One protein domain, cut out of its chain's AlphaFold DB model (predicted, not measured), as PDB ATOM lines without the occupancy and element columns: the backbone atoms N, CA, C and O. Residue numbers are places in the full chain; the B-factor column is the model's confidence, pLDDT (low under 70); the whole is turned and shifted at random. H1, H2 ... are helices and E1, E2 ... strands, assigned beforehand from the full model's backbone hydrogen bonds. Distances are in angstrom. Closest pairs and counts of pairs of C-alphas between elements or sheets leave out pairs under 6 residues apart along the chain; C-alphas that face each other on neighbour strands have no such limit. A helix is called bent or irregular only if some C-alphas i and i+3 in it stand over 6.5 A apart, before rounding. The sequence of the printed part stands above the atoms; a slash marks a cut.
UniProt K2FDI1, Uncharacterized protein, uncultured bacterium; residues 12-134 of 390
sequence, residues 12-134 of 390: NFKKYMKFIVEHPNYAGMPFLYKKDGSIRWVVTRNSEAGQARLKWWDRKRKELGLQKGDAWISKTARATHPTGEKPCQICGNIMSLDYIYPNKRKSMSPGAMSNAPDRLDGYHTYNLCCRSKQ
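AT A GLANCE: This is residues 12 to 134 of the 390 residues of an uncharacterized protein of uncultured bacterium (UniProt K2FDI1). Residues 111 to 127, a long stretch with no named element, run through the middle of a rounded body, with H2 and H3 toward one end and two small hairpins, E1 with E2 and E3 with E4, toward the other. H1 is beside E1, and H4 is a short helix at the end of the printed part. The printed part has 123 residues, with four named helices and four named strands in the order H1 H2 H3 E1 E2 E3 E4 H4; both two-stranded sheets are antiparallel. The class is mixed, helices and strands, with under half of the residues in named elements; the whole is compact, with a radius of gyration of the C-alphas of 14.3 A and spans of 40 by 36 by 26 A.

HOW THE PARTS SIT: Look first at the hairpin of E1, residues 85 to 87, and E2, residues 94 to 96, where N 86 and O 95 are 3.0 A apart, within hydrogen-bond range. In the hairpin of E3, residues 99 to 102, and E4, residues 108 to 110, N 109 and O 101 are 2.7 A apart, also within range. H1, residues 12 to 22, comes closest to E1 at the C-alphas of Phe 13 and Pro 87, 5.5 A apart. H2, residues 48 to 63, touches H3, residues 72 to 80, with its residues 57 to 61 alone; the closest C-alphas are those of Arg 61 and Thr 76, 5.4 A, and the tilt of 71 degrees is only just about perpendicular. H4, residues 128 to 134, is apart from H1, H2 and H3. Every O i to N i+4 pair is within hydrogen-bond range in H1, H2 and H3, but in H4 1 of 3 is, beside 2 of 4 O i to N i+3 pairs.

IN THESE COORDINATES: Find C-alpha 12 at (11.519, 54.850, -7.822), from which H1 runs 15.6 A. H2 runs 22.9 A from C-alpha 48 at (-16.435, 52.394, -15.982), and H3 12.0 A. H4 is irregular, with C-alphas 129 and 132 7.8 A apart, and ends at C-alpha 134 at (-0.127, 60.904, 3.622).

THE WHOLE: The two C-alphas farthest apart are those of Lys 35 and Lys 106, 46.0 A. The links H1 to H2 and E4 to H4 are long; the printed part has no cut, and no printed residue has a pLDDT under 70.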
ATOM      1  N   ASN A  12      11.648  56.308  -7.991       97.62
ATOM      2  CA  ASN A  12      11.519  54.850  -7.822       97.62
ATOM      3  C   ASN A  12      10.083  54.358  -8.035       97.62
ATOM      4  O   ASN A  12       9.867  53.309  -8.634       97.62
ATOM      5  N   PHE A  13       9.094  55.129  -7.580       97.25
ATOM      6  CA  PHE A  13       7.699  54.784  -7.794       97.25
ATOM      7  C   PHE A  13       7.305  54.921  -9.269       97.25
ATOM      8  O   PHE A  13       6.657  54.028  -9.800       97.25
ATOM      9  N   LYS A  14       7.757  55.974  -9.965       96.12
ATOM     10  CA  LYS A  14       7.538  56.133 -11.417       96.12
ATOM     11  C   LYS A  14       8.162  54.984 -12.222       96.12
ATOM     12  O   LYS A  14       7.503  54.458 -13.115       96.12
ATOM     13  N   LYS A  15       9.394  54.572 -11.888       97.50
ATOM     14  CA  LYS A  15      10.067  53.407 -12.497       97.50
ATOM     15  C   LYS A  15       9.262  52.125 -12.275       97.50
ATOM     16  O   LYS A  15       8.971  51.412 -13.227       97.50
ATOM     17  N   TYR A  16       8.821  51.892 -11.039       98.12
ATOM     18  CA  TYR A  16       7.979  50.748 -10.691       98.12
ATOM     19  C   TYR A  16       6.652  50.723 -11.453       98.12
ATOM     20  O   TYR A  16       6.209  49.660 -11.870       98.12
ATOM     21  N   MET A  17       6.015  51.873 -11.682       97.44
ATOM     22  CA  MET A  17       4.777  51.885 -12.458       97.44
ATOM     23  C   MET A  17       4.978  51.422 -13.893       97.44
ATOM     24  O   MET A  17       4.137  50.677 -14.380       97.44
ATOM     25  N   LYS A  18       6.056  51.876 -14.549       97.62
ATOM     26  CA  LYS A  18       6.407  51.445 -15.910       97.62
ATOM     27  C   LYS A  18       6.630  49.935 -15.942       97.62
ATOM     28  O   LYS A  18       5.932  49.237 -16.665       97.62
ATOM     29  N   PHE A  19       7.456  49.444 -15.018       98.19
ATOM     30  CA  PHE A  19       7.688  48.014 -14.827       98.19
ATOM     31  C   PHE A  19       6.381  47.219 -14.689       98.19
ATOM     32  O   PHE A  19       6.192  46.234 -15.388       98.19
ATOM     33  N   ILE A  20       5.441  47.657 -13.843       98.12
ATOM     34  CA  ILE A  20       4.172  46.944 -13.640       98.12
ATOM     35  C   ILE A  20       3.288  46.941 -14.892       98.12
ATOM     36  O   ILE A  20       2.680  45.915 -15.179       98.12
ATOM     37  N   VAL A  21       3.175  48.060 -15.621       97.06
ATOM     38  CA  VAL A  21       2.302  48.111 -16.812       97.06
ATOM     39  C   VAL A  21       2.857  47.313 -17.989       97.06
ATOM     40  O   VAL A  21       2.075  46.859 -18.820       97.06
ATOM     41  N   GLU A  22       4.175  47.130 -18.041       97.19
ATOM     42  CA  GLU A  22       4.878  46.339 -19.056       97.19
ATOM     43  C   GLU A  22       4.979  44.850 -18.669       97.19
ATOM     44  O   GLU A  22       5.217  44.003 -19.527       97.19
ATOM     45  N   HIS A  23       4.770  44.499 -17.394       98.38
ATOM     46  CA  HIS A  23       4.955  43.132 -16.913       98.38
ATOM     47  C   HIS A  23       3.856  42.170 -17.422       98.38
ATOM     48  O   HIS A  23       2.665  42.463 -17.252       98.38
ATOM     49  N   PRO A  24       4.204  40.959 -17.911       97.56
ATOM     50  CA  PRO A  24       3.241  39.976 -18.431       97.56
ATOM     51  C   PRO A  24       2.088  39.631 -17.476       97.56
ATOM     52  O   PRO A  24       0.946  39.462 -17.900       97.56
ATOM     53  N   ASN A  25       2.345  39.598 -16.163       97.81
ATOM     54  CA  ASN A  25       1.311  39.370 -15.139       97.81
ATOM     55  C   ASN A  25       0.115  40.341 -15.233       97.81
ATOM     56  O   ASN A  25      -1.002  39.972 -14.859       97.81
ATOM     57  N   TYR A  26       0.330  41.558 -15.743       97.50
ATOM     58  CA  TYR A  26      -0.694  42.594 -15.907       97.50
ATOM     59  C   TYR A  26      -1.195  42.731 -17.355       97.50
ATOM     60  O   TYR A  26      -1.941  43.665 -17.667       97.50
ATOM     61  N   ALA A  27      -0.856  41.782 -18.236       96.06
ATOM     62  CA  ALA A  27      -1.297  41.780 -19.625       96.06
ATOM     63  C   ALA A  27      -2.830  41.869 -19.753       96.06
ATOM     64  O   ALA A  27      -3.609  41.238 -19.022       96.06
ATOM     65  N   GLY A  28      -3.276  42.709 -20.689       95.81
ATOM     66  CA  GLY A  28      -4.693  42.962 -20.945       95.81
ATOM     67  C   GLY A  28      -5.428  43.720 -19.833       95.81
ATOM     68  O   GLY A  28      -6.660  43.725 -19.835       95.81
ATOM     69  N   MET A  29      -4.723  44.326 -18.867       96.69
ATOM     70  CA  MET A  29      -5.337  45.203 -17.865       96.69
ATOM     71  C   MET A  29      -6.009  46.399 -18.563       96.69
ATOM     72  O   MET A  29      -5.357  47.113 -19.325       96.69
ATOM     73  N   PRO A  30      -7.299  46.677 -18.315       96.88
ATOM     74  CA  PRO A  30      -7.996  47.747 -19.015       96.88
ATOM     75  C   PRO A  30      -7.660  49.134 -18.440       96.88
ATOM     76  O   PRO A  30      -7.374  49.308 -17.247       96.88
ATOM     77  N   PHE A  31      -7.762  50.152 -19.300       96.06
ATOM     78  CA  PHE A  31      -7.509  51.561 -18.972       96.06
ATOM     79  C   PHE A  31      -6.105  51.809 -18.384       96.06
ATOM     80  O   PHE A  31      -5.988  52.446 -17.333       96.06
ATOM     81  N   LEU A  32      -5.043  51.300 -19.025       95.75
ATOM     82  CA  LEU A  32      -3.650  51.513 -18.589       95.75
ATOM     83  C   LEU A  32      -3.224  52.980 -18.657       95.75
ATOM     84  O   LEU A  32      -2.551  53.461 -17.748       95.75
ATOM     85  N   TYR A  33      -3.662  53.703 -19.686       96.06
ATOM     86  CA  TYR A  33      -3.231  55.070 -19.963       96.06
ATOM     87  C   TYR A  33      -4.390  56.074 -19.872       96.06
ATOM     88  O   TYR A  33      -5.585  55.743 -19.901       96.06
ATOM     89  N   LYS A  34      -4.046  57.341 -19.659       93.50
ATOM     90  CA  LYS A  34      -4.957  58.480 -19.805       93.50
ATOM     91  C   LYS A  34      -4.871  59.031 -21.230       93.50
ATOM     92  O   LYS A  34      -4.028  58.610 -22.010       93.50
ATOM     93  N   LYS A  35      -5.733  60.005 -21.543       91.69
ATOM     94  CA  LYS A  35      -5.728  60.696 -22.843       91.69
ATOM     95  C   LYS A  35      -4.393  61.396 -23.142       91.69
ATOM     96  O   LYS A  35      -4.025  61.500 -24.296       91.69
ATOM     97  N   ASP A  36      -3.673  61.830 -22.106       91.88
ATOM     98  CA  ASP A  36      -2.360  62.487 -22.204       91.88
ATOM     99  C   ASP A  36      -1.177  61.498 -22.297       91.88
ATOM    100  O   ASP A  36      -0.031  61.893 -22.104       91.88
ATOM    101  N   GLY A  37      -1.437  60.200 -22.490       91.81
ATOM    102  CA  GLY A  37      -0.410  59.152 -22.531       91.81
ATOM    103  C   GLY A  37       0.173  58.765 -21.165       91.81
ATOM    104  O   GLY A  37       0.862  57.755 -21.053       91.81
ATOM    105  N   SER A  38      -0.131  59.496 -20.086       92.56
ATOM    106  CA  SER A  38       0.361  59.141 -18.752       92.56
ATOM    107  C   SER A  38      -0.317  57.877 -18.215       92.56
ATOM    108  O   SER A  38      -1.512  57.645 -18.425       92.56
ATOM    109  N   ILE A  39       0.425  57.069 -17.449       95.50
ATOM    110  CA  ILE A  39      -0.120  55.869 -16.804       95.50
ATOM    111  C   ILE A  39      -1.268  56.261 -15.863       95.50
ATOM    112  O   ILE A  39      -1.133  57.060 -14.925       95.50
ATOM    113  N   ARG A  40      -2.425  55.641 -16.072       95.69
ATOM    114  CA  ARG A  40      -3.600  55.755 -15.216       95.69
ATOM    115  C   ARG A  40      -3.457  54.804 -14.032       95.69
ATOM    116  O   ARG A  40      -4.053  53.737 -13.987       95.69
ATOM    117  N   TRP A  41      -2.696  55.197 -13.017       96.19
ATOM    118  CA  TRP A  41      -2.486  54.321 -11.856       96.19
ATOM    119  C   TRP A  41      -3.748  54.096 -11.007       96.19
ATOM    120  O   TRP A  41      -3.975  53.007 -10.480       96.19
ATOM    121  N   VAL A  42      -4.577  55.138 -10.879       93.81
ATOM    122  CA  VAL A  42      -5.726  55.190  -9.967       93.81
ATOM    123  C   VAL A  42      -7.038  55.285 -10.737       93.81
ATOM    124  O   VAL A  42      -7.169  56.130 -11.620       93.81
ATOM    125  N   VAL A  43      -8.022  54.477 -10.342       94.06
ATOM    126  CA  VAL A  43      -9.424  54.576 -10.776       94.06
ATOM    127  C   VAL A  43     -10.351  54.504  -9.564       94.06
ATOM    128  O   VAL A  43      -9.959  54.024  -8.503       94.06
ATOM    129  N   THR A  44     -11.583  54.989  -9.696       89.88
ATOM    130  CA  THR A  44     -12.617  54.794  -8.670       89.88
ATOM    131  C   THR A  44     -13.384  53.513  -8.966       89.88
ATOM    132  O   THR A  44     -13.853  53.356 -10.095       89.88
ATOM    133  N   ARG A  45     -13.583  52.637  -7.972       87.12
ATOM    134  CA  ARG A  45     -14.300  51.355  -8.129       87.12
ATOM    135  C   ARG A  45     -15.580  51.436  -8.966       87.12
ATOM    136  O   ARG A  45     -15.801  50.585  -9.816       87.12
ATOM    137  N   ASN A  46     -16.403  52.457  -8.737       87.69
ATOM    138  CA  ASN A  46     -17.719  52.601  -9.375       87.69
ATOM    139  C   ASN A  46     -17.677  53.279 -10.755       87.69
ATOM    140  O   ASN A  46     -18.718  53.437 -11.376       87.69
ATOM    141  N   SER A  47     -16.502  53.703 -11.229       92.94
ATOM    142  CA  SER A  47     -16.361  54.192 -12.607       92.94
ATOM    143  C   SER A  47     -16.348  53.033 -13.595       92.94
ATOM    144  O   SER A  47     -16.005  51.911 -13.223       92.94
ATOM    145  N   GLU A  48     -16.611  53.330 -14.867       96.12
ATOM    146  CA  GLU A  48     -16.435  52.394 -15.982       96.12
ATOM    147  C   GLU A  48     -15.064  51.694 -15.925       96.12
ATOM    148  O   GLU A  48     -14.978  50.466 -15.903       96.12
ATOM    149  N   ALA A  49     -13.988  52.473 -15.760       95.06
ATOM    150  CA  ALA A  49     -12.636  51.939 -15.648       95.06
ATOM    151  C   ALA A  49     -12.445  51.038 -14.416       95.06
ATOM    152  O   ALA A  49     -11.776  50.009 -14.491       95.06
ATOM    153  N   GLY A  50     -13.049  51.398 -13.279       95.81
ATOM    154  CA  GLY A  50     -13.016  50.591 -12.058       95.81
ATOM    155  C   GLY A  50     -13.734  49.251 -12.208       95.81
ATOM    156  O   GLY A  50     -13.200  48.222 -11.793       95.81
ATOM    157  N   GLN A  51     -14.904  49.243 -12.851       97.44
ATOM    158  CA  GLN A  51     -15.663  48.022 -13.127       97.44
ATOM    159  C   GLN A  51     -14.949  47.126 -14.142       97.44
ATOM    160  O   GLN A  51     -14.879  45.913 -13.941       97.44
ATOM    161  N   ALA A  52     -14.346  47.704 -15.184       97.62
ATOM    162  CA  ALA A  52     -13.537  46.952 -16.139       97.62
ATOM    163  C   ALA A  52     -12.328  46.284 -15.463       97.62
ATOM    164  O   ALA A  52     -12.094  45.090 -15.652       97.62
ATOM    165  N   ARG A  53     -11.602  47.011 -14.599       97.38
ATOM    166  CA  ARG A  53     -10.501  46.423 -13.818       97.38
ATOM    167  C   ARG A  53     -10.978  45.347 -12.854       97.38
ATOM    168  O   ARG A  53     -10.305  44.338 -12.700       97.38
ATOM    169  N   LEU A  54     -12.137  45.518 -12.219       96.56
ATOM    170  CA  LEU A  54     -12.703  44.496 -11.336       96.56
ATOM    171  C   LEU A  54     -12.993  43.188 -12.086       96.56
ATOM    172  O   LEU A  54     -12.685  42.114 -11.571       96.56
ATOM    173  N   LYS A  55     -13.542  43.281 -13.305       97.62
ATOM    174  CA  LYS A  55     -13.744  42.123 -14.189       97.62
ATOM    175  C   LYS A  55     -12.411  41.470 -14.567       97.62
ATOM    176  O   LYS A  55     -12.304  40.249 -14.492       97.62
ATOM    177  N   TRP A  56     -11.390  42.266 -14.896       98.12
ATOM    178  CA  TRP A  56     -10.041  41.758 -15.170       98.12
ATOM    179  C   TRP A  56      -9.456  41.006 -13.966       98.12
ATOM    180  O   TRP A  56      -8.971  39.890 -14.126       98.12
ATOM    181  N   TRP A  57      -9.583  41.555 -12.752       97.56
ATOM    182  CA  TRP A  57      -9.143  40.887 -11.522       97.56
ATOM    183  C   TRP A  57      -9.883  39.566 -11.280       97.56
ATOM    184  O   TRP A  57      -9.256  38.583 -10.899       97.56
ATOM    185  N   ASP A  58     -11.198  39.502 -11.514       97.44
ATOM    186  CA  ASP A  58     -11.959  38.249 -11.368       97.44
ATOM    187  C   ASP A  58     -11.572  37.209 -12.429       97.44
ATOM    188  O   ASP A  58     -11.572  36.015 -12.139       97.44
ATOM    189  N   ARG A  59     -11.195  37.639 -13.639       97.88
ATOM    190  CA  ARG A  59     -10.633  36.745 -14.659       97.88
ATOM    191  C   ARG A  59      -9.261  36.220 -14.235       97.88
ATOM    192  O   ARG A  59      -9.078  35.010 -14.191       97.88
ATOM    193  N   LYS A  60      -8.352  37.105 -13.812       97.62
ATOM    194  CA  LYS A  60      -7.016  36.733 -13.316       97.62
ATOM    195  C   LYS A  60      -7.097  35.772 -12.126       97.62
ATOM    196  O   LYS A  60      -6.338  34.817 -12.040       97.62
ATOM    197  N   ARG A  61      -8.075  35.965 -11.235       97.75
ATOM    198  CA  ARG A  61      -8.385  35.021 -10.149       97.75
ATOM    199  C   ARG A  61      -8.670  33.612 -10.683       97.75
ATOM    200  O   ARG A  61      -8.154  32.656 -10.115       97.75
ATOM    201  N   LYS A  62      -9.515  33.487 -11.716       97.75
ATOM    202  CA  LYS A  62      -9.857  32.190 -12.330       97.75
ATOM    203  C   LYS A  62      -8.633  31.537 -12.966       97.75
ATOM    204  O   LYS A  62      -8.425  30.355 -12.738       97.75
ATOM    205  N   GLU A  63      -7.821  32.311 -13.687       97.00
ATOM    206  CA  GLU A  63      -6.560  31.842 -14.287       97.00
ATOM    207  C   GLU A  63      -5.599  31.279 -13.226       97.00
ATOM    208  O   GLU A  63      -4.949  30.268 -13.452       97.00
ATOM    209  N   LEU A  64      -5.563  31.892 -12.039       96.50
ATOM    210  CA  LEU A  64      -4.749  31.451 -10.902       96.50
ATOM    211  C   LEU A  64      -5.401  30.342 -10.051       96.50
ATOM    212  O   LEU A  64      -4.891  30.022  -8.980       96.50
ATOM    213  N   GLY A  65      -6.563  29.807 -10.447       96.38
ATOM    214  CA  GLY A  65      -7.264  28.755  -9.695       96.38
ATOM    215  C   GLY A  65      -7.795  29.182  -8.315       96.38
ATOM    216  O   GLY A  65      -8.118  28.343  -7.479       96.38
ATOM    217  N   LEU A  66      -7.902  30.485  -8.038       94.75
ATOM    218  CA  LEU A  66      -8.297  30.994  -6.719       94.75
ATOM    219  C   LEU A  66      -9.823  31.013  -6.554       94.75
ATOM    220  O   LEU A  66     -10.544  31.486  -7.428       94.75
ATOM    221  N   GLN A  67     -10.350  30.602  -5.400       92.12
ATOM    222  CA  GLN A  67     -11.791  30.674  -5.120       92.12
ATOM    223  C   GLN A  67     -12.283  32.113  -4.882       92.12
ATOM    224  O   GLN A  67     -11.579  32.959  -4.322       92.12
ATOM    225  N   LYS A  68     -13.533  32.400  -5.270       91.88
ATOM    226  CA  LYS A  68     -14.182  33.712  -5.081       91.88
ATOM    227  C   LYS A  68     -14.812  33.833  -3.685       91.88
ATOM    228  O   LYS A  68     -16.020  33.993  -3.557       91.88
ATOM    229  N   GLY A  69     -13.982  33.721  -2.650       85.31
ATOM    230  CA  GLY A  69     -14.373  33.867  -1.243       85.31
ATOM    231  C   GLY A  69     -13.925  35.194  -0.623       85.31
ATOM    232  O   GLY A  69     -13.633  36.171  -1.319       85.31
ATOM    233  N   ASP A  70     -13.816  35.224   0.703       79.31
ATOM    234  CA  ASP A  70     -13.367  36.414   1.424       79.31
ATOM    235  C   ASP A  70     -11.971  36.866   0.991       79.31
ATOM    236  O   ASP A  70     -11.039  36.072   0.808       79.31
ATOM    237  N   ALA A  71     -11.841  38.184   0.819       86.62
ATOM    238  CA  ALA A  71     -10.625  38.855   0.372       86.62
ATOM    239  C   ALA A  71     -10.027  38.290  -0.935       86.62
ATOM    240  O   ALA A  71      -8.833  38.484  -1.174       86.62
ATOM    241  N   TRP A  72     -10.830  37.634  -1.793       93.38
ATOM    242  CA  TRP A  72     -10.353  37.025  -3.043       93.38
ATOM    243  C   TRP A  72      -9.509  37.998  -3.864       93.38
ATOM    244  O   TRP A  72      -8.432  37.638  -4.316       93.38
ATOM    245  N   ILE A  73      -9.939  39.257  -3.970       94.06
ATOM    246  CA  ILE A  73      -9.261  40.261  -4.790       94.06
ATOM    247  C   ILE A  73      -7.879  40.628  -4.237       94.06
ATOM    248  O   ILE A  73      -6.944  40.849  -5.000       94.06
ATOM    249  N   SER A  74      -7.722  40.629  -2.912       92.25
ATOM    250  CA  SER A  74      -6.435  40.854  -2.252       92.25
ATOM    251  C   SER A  74      -5.502  39.660  -2.441       92.25
ATOM    252  O   SER A  74      -4.305  39.846  -2.639       92.25
ATOM    253  N   LYS A  75      -6.046  38.433  -2.400       94.06
ATOM    254  CA  LYS A  75      -5.292  37.199  -2.673       94.06
ATOM    255  C   LYS A  75      -4.825  37.163  -4.128       94.06
ATOM    256  O   LYS A  75      -3.655  36.903  -4.381       94.06
ATOM    257  N   THR A  76      -5.703  37.514  -5.067       96.81
ATOM    258  CA  THR A  76      -5.366  37.635  -6.489       96.81
ATOM    259  C   THR A  76      -4.303  38.703  -6.718       96.81
ATOM    260  O   THR A  76      -3.322  38.421  -7.393       96.81
ATOM    261  N   ALA A  77      -4.432  39.891  -6.115       96.31
ATOM    262  CA  ALA A  77      -3.418  40.941  -6.221       96.31
ATOM    263  C   ALA A  77      -2.046  40.490  -5.698       96.31
ATOM    264  O   ALA A  77      -1.033  40.835  -6.291       96.31
ATOM    265  N   ARG A  78      -1.997  39.695  -4.620       95.19
ATOM    266  CA  ARG A  78      -0.751  39.100  -4.112       95.19
ATOM    267  C   ARG A  78      -0.154  38.096  -5.085       95.19
ATOM    268  O   ARG A  78       0.992  38.270  -5.467       95.19
ATOM    269  N   ALA A  79      -0.940  37.117  -5.520       95.62
ATOM    270  CA  ALA A  79      -0.480  36.080  -6.441       95.62
ATOM    271  C   ALA A  79      -0.092  36.630  -7.829       95.62
ATOM    272  O   ALA A  79       0.742  36.052  -8.511       95.62
ATOM    273  N   THR A  80      -0.677  37.756  -8.245       97.00
ATOM    274  CA  THR A  80      -0.351  38.419  -9.520       97.00
ATOM    275  C   THR A  80       0.909  39.282  -9.422       97.00
ATOM    276  O   THR A  80       1.556  39.542 -10.435       97.00
ATOM    277  N   HIS A  81       1.259  39.775  -8.230       97.62
ATOM    278  CA  HIS A  81       2.335  40.750  -8.089       97.62
ATOM    279  C   HIS A  81       3.703  40.106  -8.386       97.62
ATOM    280  O   HIS A  81       4.049  39.124  -7.738       97.62
ATOM    281  N   PRO A  82       4.515  40.663  -9.300       97.00
ATOM    282  CA  PRO A  82       5.695  39.983  -9.840       97.00
ATOM    283  C   PRO A  82       6.814  39.747  -8.824       97.00
ATOM    284  O   PRO A  82       7.510  38.747  -8.905       97.00
ATOM    285  N   THR A  83       6.992  40.657  -7.865       96.00
ATOM    286  CA  THR A  83       8.147  40.633  -6.947       96.00
ATOM    287  C   THR A  83       7.773  40.479  -5.477       96.00
ATOM    288  O   THR A  83       8.648  40.444  -4.628       96.00
ATOM    289  N   GLY A  84       6.481  40.495  -5.135       96.31
ATOM    290  CA  GLY A  84       6.052  40.608  -3.734       96.31
ATOM    291  C   GLY A  84       6.440  41.910  -3.001       96.31
ATOM    292  O   GLY A  84       6.105  42.043  -1.828       96.31
ATOM    293  N   GLU A  85       7.068  42.900  -3.648       96.94
ATOM    294  CA  GLU A  85       7.517  44.150  -3.006       96.94
ATOM    295  C   GLU A  85       7.265  45.391  -3.868       96.94
ATOM    296  O   GLU A  85       7.278  45.325  -5.096       96.94
ATOM    297  N   LYS A  86       7.083  46.565  -3.248       97.19
ATOM    298  CA  LYS A  86       6.882  47.813  -4.009       97.19
ATOM    299  C   LYS A  86       7.462  49.065  -3.346       97.19
ATOM    300  O   LYS A  86       7.400  49.187  -2.121       97.19
ATOM    301  N   PRO A  87       7.910  50.071  -4.123       97.75
ATOM    302  CA  PRO A  87       8.340  51.365  -3.593       97.75
ATOM    303  C   PRO A  87       7.161  52.235  -3.139       97.75
ATOM    304  O   PRO A  87       6.078  52.202  -3.724       97.75
ATOM    305  N   CYS A  88       7.360  53.055  -2.111       96.31
ATOM    306  CA  CYS A  88       6.383  54.051  -1.664       96.31
ATOM    307  C   CYS A  88       6.312  55.241  -2.638       96.31
ATOM    308  O   CYS A  88       7.347  55.765  -3.042       96.31
ATOM    309  N   GLN A  89       5.109  55.754  -2.936       94.62
ATOM    310  CA  GLN A  89       4.922  56.954  -3.780       94.62
ATOM    311  C   GLN A  89       5.685  58.190  -3.283       94.62
ATOM    312  O   GLN A  89       6.007  59.071  -4.074       94.62
ATOM    313  N   ILE A  90       5.877  58.284  -1.965       93.88
ATOM    314  CA  ILE A  90       6.315  59.507  -1.286       93.88
ATOM    315  C   ILE A  90       7.821  59.483  -1.054       93.88
ATOM    316  O   ILE A  90       8.508  60.393  -1.491       93.88
ATOM    317  N   CYS A  91       8.334  58.438  -0.403       94.56
ATOM    318  CA  CYS A  91       9.752  58.348  -0.047       94.56
ATOM    319  C   CYS A  91      10.539  57.319  -0.868       94.56
ATOM    320  O   CYS A  91      11.717  57.126  -0.615       94.56
ATOM    321  N   GLY A  92       9.902  56.585  -1.784       95.88
ATOM    322  CA  GLY A  92      10.590  55.598  -2.617       95.88
ATOM    323  C   GLY A  92      10.981  54.286  -1.934       95.88
ATOM    324  O   GLY A  92      11.277  53.340  -2.657       95.88
ATOM    325  N   ASN A  93      10.932  54.191  -0.597       97.00
ATOM    326  CA  ASN A  93      11.298  52.970   0.134       97.00
ATOM    327  C   ASN A  93      10.498  51.764  -0.357       97.00
ATOM    328  O   ASN A  93       9.260  51.797  -0.356       97.00
ATOM    329  N   ILE A  94      11.215  50.712  -0.737       97.44
ATOM    330  CA  ILE A  94      10.649  49.417  -1.100       97.44
ATOM    331  C   ILE A  94      10.236  48.707   0.186       97.44
ATOM    332  O   ILE A  94      10.942  48.759   1.191       97.44
ATOM    333  N   MET A  95       9.037  48.134   0.189       97.00
ATOM    334  CA  MET A  95       8.545  47.336   1.306       97.00
ATOM    335  C   MET A  95       7.855  46.086   0.779       97.00
ATOM    336  O   MET A  95       7.155  46.144  -0.240       97.00
ATOM    337  N   SER A  96       8.000  44.997   1.528       96.19
ATOM    338  CA  SER A  96       7.328  43.735   1.272       96.19
ATOM    339  C   SER A  96       5.815  43.886   1.383       96.19
ATOM    340  O   SER A  96       5.274  44.603   2.231       96.19
ATOM    341  N   LEU A  97       5.104  43.202   0.501       94.94
ATOM    342  CA  LEU A  97       3.660  43.077   0.556       94.94
ATOM    343  C   LEU A  97       3.238  42.013   1.574       94.94
ATOM    344  O   LEU A  97       2.055  41.951   1.912       94.94
ATOM    345  N   ASP A  98       4.149  41.167   2.058       92.06
ATOM    346  CA  ASP A  98       3.897  40.122   3.055       92.06
ATOM    347  C   ASP A  98       3.741  40.668   4.468       92.06
ATOM    348  O   ASP A  98       4.194  41.759   4.814       92.06
ATOM    349  N   TYR A  99       3.042  39.892   5.295       89.12
ATOM    350  CA  TYR A  99       2.774  40.220   6.687       89.12
ATOM    351  C   TYR A  99       4.024  39.959   7.531       89.12
ATOM    352  O   TYR A  99       4.072  38.993   8.284       89.12
ATOM    353  N   ILE A 100       5.019  40.838   7.404       93.94
ATOM    354  CA  ILE A 100       6.310  40.716   8.095       93.94
ATOM    355  C   ILE A 100       6.634  41.907   9.004       93.94
ATOM    356  O   ILE A 100       7.601  41.868   9.758       93.94
ATOM    357  N   TYR A 101       5.837  42.981   8.959       93.12
ATOM    358  CA  TYR A 101       6.106  44.181   9.751       93.12
ATOM    359  C   TYR A 101       5.324  44.157  11.067       93.12
ATOM    360  O   TYR A 101       4.085  44.178  11.022       93.12
ATOM    361  N   PRO A 102       5.992  44.173  12.232       89.88
ATOM    362  CA  PRO A 102       5.318  44.122  13.520       89.88
ATOM    363  C   PRO A 102       4.441  45.355  13.732       89.88
ATOM    364  O   PRO A 102       4.775  46.479  13.350       89.88
ATOM    365  N   ASN A 103       3.290  45.147  14.364       83.12
ATOM    366  CA  ASN A 103       2.357  46.212  14.693       83.12
ATOM    367  C   ASN A 103       2.089  46.289  16.206       83.12
ATOM    368  O   ASN A 103       2.417  45.395  16.982       83.12
ATOM    369  N   LYS A 104       1.430  47.375  16.633       77.56
ATOM    370  CA  LYS A 104       1.139  47.665  18.052       77.56
ATOM    371  C   LYS A 104       0.288  46.608  18.770       77.56
ATOM    372  O   LYS A 104       0.145  46.682  19.983       77.56
ATOM    373  N   ARG A 105      -0.320  45.670  18.040       75.06
ATOM    374  CA  ARG A 105      -1.136  44.572  18.572       75.06
ATOM    375  C   ARG A 105      -0.362  43.249  18.637       75.06
ATOM    376  O   ARG A 105      -0.997  42.208  18.729       75.06
ATOM    377  N   LYS A 106       0.976  43.285  18.564       84.94
ATOM    378  CA  LYS A 106       1.851  42.097  18.543       84.94
ATOM    379  C   LYS A 106       1.539  41.119  17.399       84.94
ATOM    380  O   LYS A 106       1.821  39.935  17.502       84.94
ATOM    381  N   SER A 107       0.952  41.608  16.309       87.31
ATOM    382  CA  SER A 107       0.773  40.841  15.074       87.31
ATOM    383  C   SER A 107       1.573  41.460  13.935       87.31
ATOM    384  O   SER A 107       2.109  42.565  14.068       87.31
ATOM    385  N   MET A 108       1.646  40.763  12.806       90.12
ATOM    386  CA  MET A 108       2.344  41.252  11.621       90.12
ATOM    387  C   MET A 108       1.403  42.003  10.677       90.12
ATOM    388  O   MET A 108       0.184  41.831  10.691       90.12
ATOM    389  N   SER A 109       1.961  42.894   9.868       88.38
ATOM    390  CA  SER A 109       1.250  43.733   8.906       88.38
ATOM    391  C   SER A 109       2.034  43.836   7.598       88.38
ATOM    392  O   SER A 109       3.252  43.657   7.623       88.38
ATOM    393  N   PRO A 110       1.370  44.108   6.460       92.31
ATOM    394  CA  PRO A 110       2.051  44.258   5.188       92.31
ATOM    395  C   PRO A 110       2.617  45.666   5.014       92.31
ATOM    396  O   PRO A 110       2.082  46.646   5.551       92.31
ATOM    397  N   GLY A 111       3.663  45.783   4.198       92.00
ATOM    398  CA  GLY A 111       4.269  47.060   3.833       92.00
ATOM    399  C   GLY A 111       3.329  47.940   3.012       92.00
ATOM    400  O   GLY A 111       3.344  49.157   3.176       92.00
ATOM    401  N   ALA A 112       2.432  47.360   2.212       92.50
ATOM    402  CA  ALA A 112       1.333  48.076   1.564       92.50
ATOM    403  C   ALA A 112       0.015  47.294   1.668       92.50
ATOM    404  O   ALA A 112      -0.019  46.071   1.582       92.50
ATOM    405  N   MET A 113      -1.101  48.005   1.852       89.50
ATOM    406  CA  MET A 113      -2.429  47.378   1.919       89.50
ATOM    407  C   MET A 113      -2.981  47.155   0.522       89.50
ATOM    408  O   MET A 113      -2.833  48.034  -0.323       89.50
ATOM    409  N   SER A 114      -3.687  46.047   0.305       91.38
ATOM    410  CA  SER A 114      -4.414  45.855  -0.950       91.38
ATOM    411  C   SER A 114      -5.482  46.939  -1.143       91.38
ATOM    412  O   SER A 114      -6.124  47.384  -0.188       91.38
ATOM    413  N   ASN A 115      -5.634  47.386  -2.388       92.12
ATOM    414  CA  ASN A 115      -6.589  48.396  -2.823       92.12
ATOM    415  C   ASN A 115      -7.058  48.151  -4.271       92.12
ATOM    416  O   ASN A 115      -7.183  49.082  -5.068       92.12
ATOM    417  N   ALA A 116      -7.262  46.889  -4.641       92.19
ATOM    418  CA  ALA A 116      -7.878  46.532  -5.913       92.19
ATOM    419  C   ALA A 116      -9.409  46.770  -5.861       92.19
ATOM    420  O   ALA A 116     -10.032  46.554  -4.815       92.19
ATOM    421  N   PRO A 117     -10.060  47.198  -6.961       93.25
ATOM    422  CA  PRO A 117      -9.506  47.468  -8.294       93.25
ATOM    423  C   PRO A 117      -8.975  48.905  -8.470       93.25
ATOM    424  O   PRO A 117      -8.522  49.275  -9.553       93.25
ATOM    425  N   ASP A 118      -9.059  49.733  -7.426       94.25
ATOM    426  CA  ASP A 118      -8.795  51.174  -7.478       94.25
ATOM    427  C   ASP A 118      -7.344  51.522  -7.830       94.25
ATOM    428  O   ASP A 118      -7.058  52.637  -8.275       94.25
ATOM    429  N   ARG A 119      -6.408  50.606  -7.586       95.62
ATOM    430  CA  ARG A 119      -4.986  50.737  -7.918       95.62
ATOM    431  C   ARG A 119      -4.584  49.635  -8.885       95.62
ATOM    432  O   ARG A 119      -5.016  48.498  -8.728       95.62
ATOM    433  N   LEU A 120      -3.794  50.006  -9.890       96.44
ATOM    434  CA  LEU A 120      -3.417  49.136 -11.006       96.44
ATOM    435  C   LEU A 120      -2.656  47.889 -10.535       96.44
ATOM    436  O   LEU A 120      -3.040  46.785 -10.895       96.44
ATOM    437  N   ASP A 121      -1.663  48.064  -9.662       96.62
ATOM    438  CA  ASP A 121      -0.906  46.979  -9.016       96.62
ATOM    439  C   ASP A 121      -1.723  46.198  -7.971       96.62
ATOM    440  O   ASP A 121      -1.304  45.136  -7.517       96.62
ATOM    441  N   GLY A 122      -2.891  46.718  -7.586       95.94
ATOM    442  CA  GLY A 122      -3.743  46.168  -6.542       95.94
ATOM    443  C   GLY A 122      -3.377  46.615  -5.127       95.94
ATOM    444  O   GLY A 122      -3.959  46.082  -4.180       95.94
ATOM    445  N   TYR A 123      -2.487  47.603  -4.950       96.50
ATOM    446  CA  TYR A 123      -2.009  48.054  -3.639       96.50
ATOM    447  C   TYR A 123      -2.073  49.566  -3.447       96.50
ATOM    448  O   TYR A 123      -2.025  50.376  -4.369       96.50
ATOM    449  N   HIS A 124      -2.197  49.980  -2.189       93.00
ATOM    450  CA  HIS A 124      -2.158  51.384  -1.827       93.00
ATOM    451  C   HIS A 124      -0.808  51.996  -2.217       93.00
ATOM    452  O   HIS A 124       0.252  51.427  -1.970       93.00
ATOM    453  N   THR A 125      -0.844  53.197  -2.790       92.31
ATOM    454  CA  THR A 125       0.354  53.853  -3.333       92.31
ATOM    455  C   THR A 125       1.340  54.275  -2.234       92.31
ATOM    456  O   THR A 125       2.546  54.360  -2.463       92.31
ATOM    457  N   TYR A 126       0.832  54.504  -1.019       92.00
ATOM    458  CA  TYR A 126       1.644  54.735   0.178       92.00
ATOM    459  C   TYR A 126       1.901  53.430   0.920       92.00
ATOM    460  O   TYR A 126       0.947  52.757   1.328       92.00
ATOM    461  N   ASN A 127       3.175  53.165   1.186       94.25
ATOM    462  CA  ASN A 127       3.580  52.085   2.071       94.25
ATOM    463  C   ASN A 127       3.426  52.500   3.545       94.25
ATOM    464  O   ASN A 127       3.156  53.665   3.868       94.25
ATOM    465  N   LEU A 128       3.625  51.544   4.449       90.56
ATOM    466  CA  LEU A 128       3.527  51.685   5.897       90.56
ATOM    467  C   LEU A 128       4.364  52.862   6.429       90.56
ATOM    468  O   LEU A 128       3.892  53.573   7.314       90.56
ATOM    469  N   CYS A 129       5.526  53.133   5.820       91.81
ATOM    470  CA  CYS A 129       6.421  54.245   6.157       91.81
ATOM    471  C   CYS A 129       5.769  55.641   6.066       91.81
ATOM    472  O   CYS A 129       6.072  56.521   6.872       91.81
ATOM    473  N   CYS A 130       4.855  55.861   5.114       91.19
ATOM    474  CA  CYS A 130       4.265  57.182   4.865       91.19
ATOM    475  C   CYS A 130       2.739  57.216   5.002       91.19
ATOM    476  O   CYS A 130       2.163  58.302   5.102       91.19
ATOM    477  N   ARG A 131       2.058  56.061   5.018       87.44
ATOM    478  CA  ARG A 131       0.590  55.980   4.936       87.44
ATOM    479  C   ARG A 131      -0.116  56.803   6.011       87.44
ATOM    480  O   ARG A 131      -1.039  57.535   5.683       87.44
ATOM    481  N   SER A 132       0.313  56.726   7.269       81.75
ATOM    482  CA  SER A 132      -0.330  57.444   8.386       81.75
ATOM    483  C   SER A 132      -0.273  58.972   8.256       81.75
ATOM    484  O   SER A 132      -1.138  59.664   8.793       81.75
ATOM    485  N   LYS A 133       0.736  59.489   7.544       83.50
ATOM    486  CA  LYS A 133       0.948  60.921   7.305       83.50
ATOM    487  C   LYS A 133       0.293  61.399   6.005       83.50
ATOM    488  O   LYS A 133      -0.058  62.565   5.902       83.50
ATOM    489  N   GLN A 134       0.161  60.518   5.011       84.56
ATOM    490  CA  GLN A 134      -0.127  60.904   3.622       84.56
ATOM    491  C   GLN A 134      -1.512  60.478   3.130       84.56
ATOM    492  O   GLN A 134      -2.058  61.106   2.214       84.56
TER     493      GLN A 134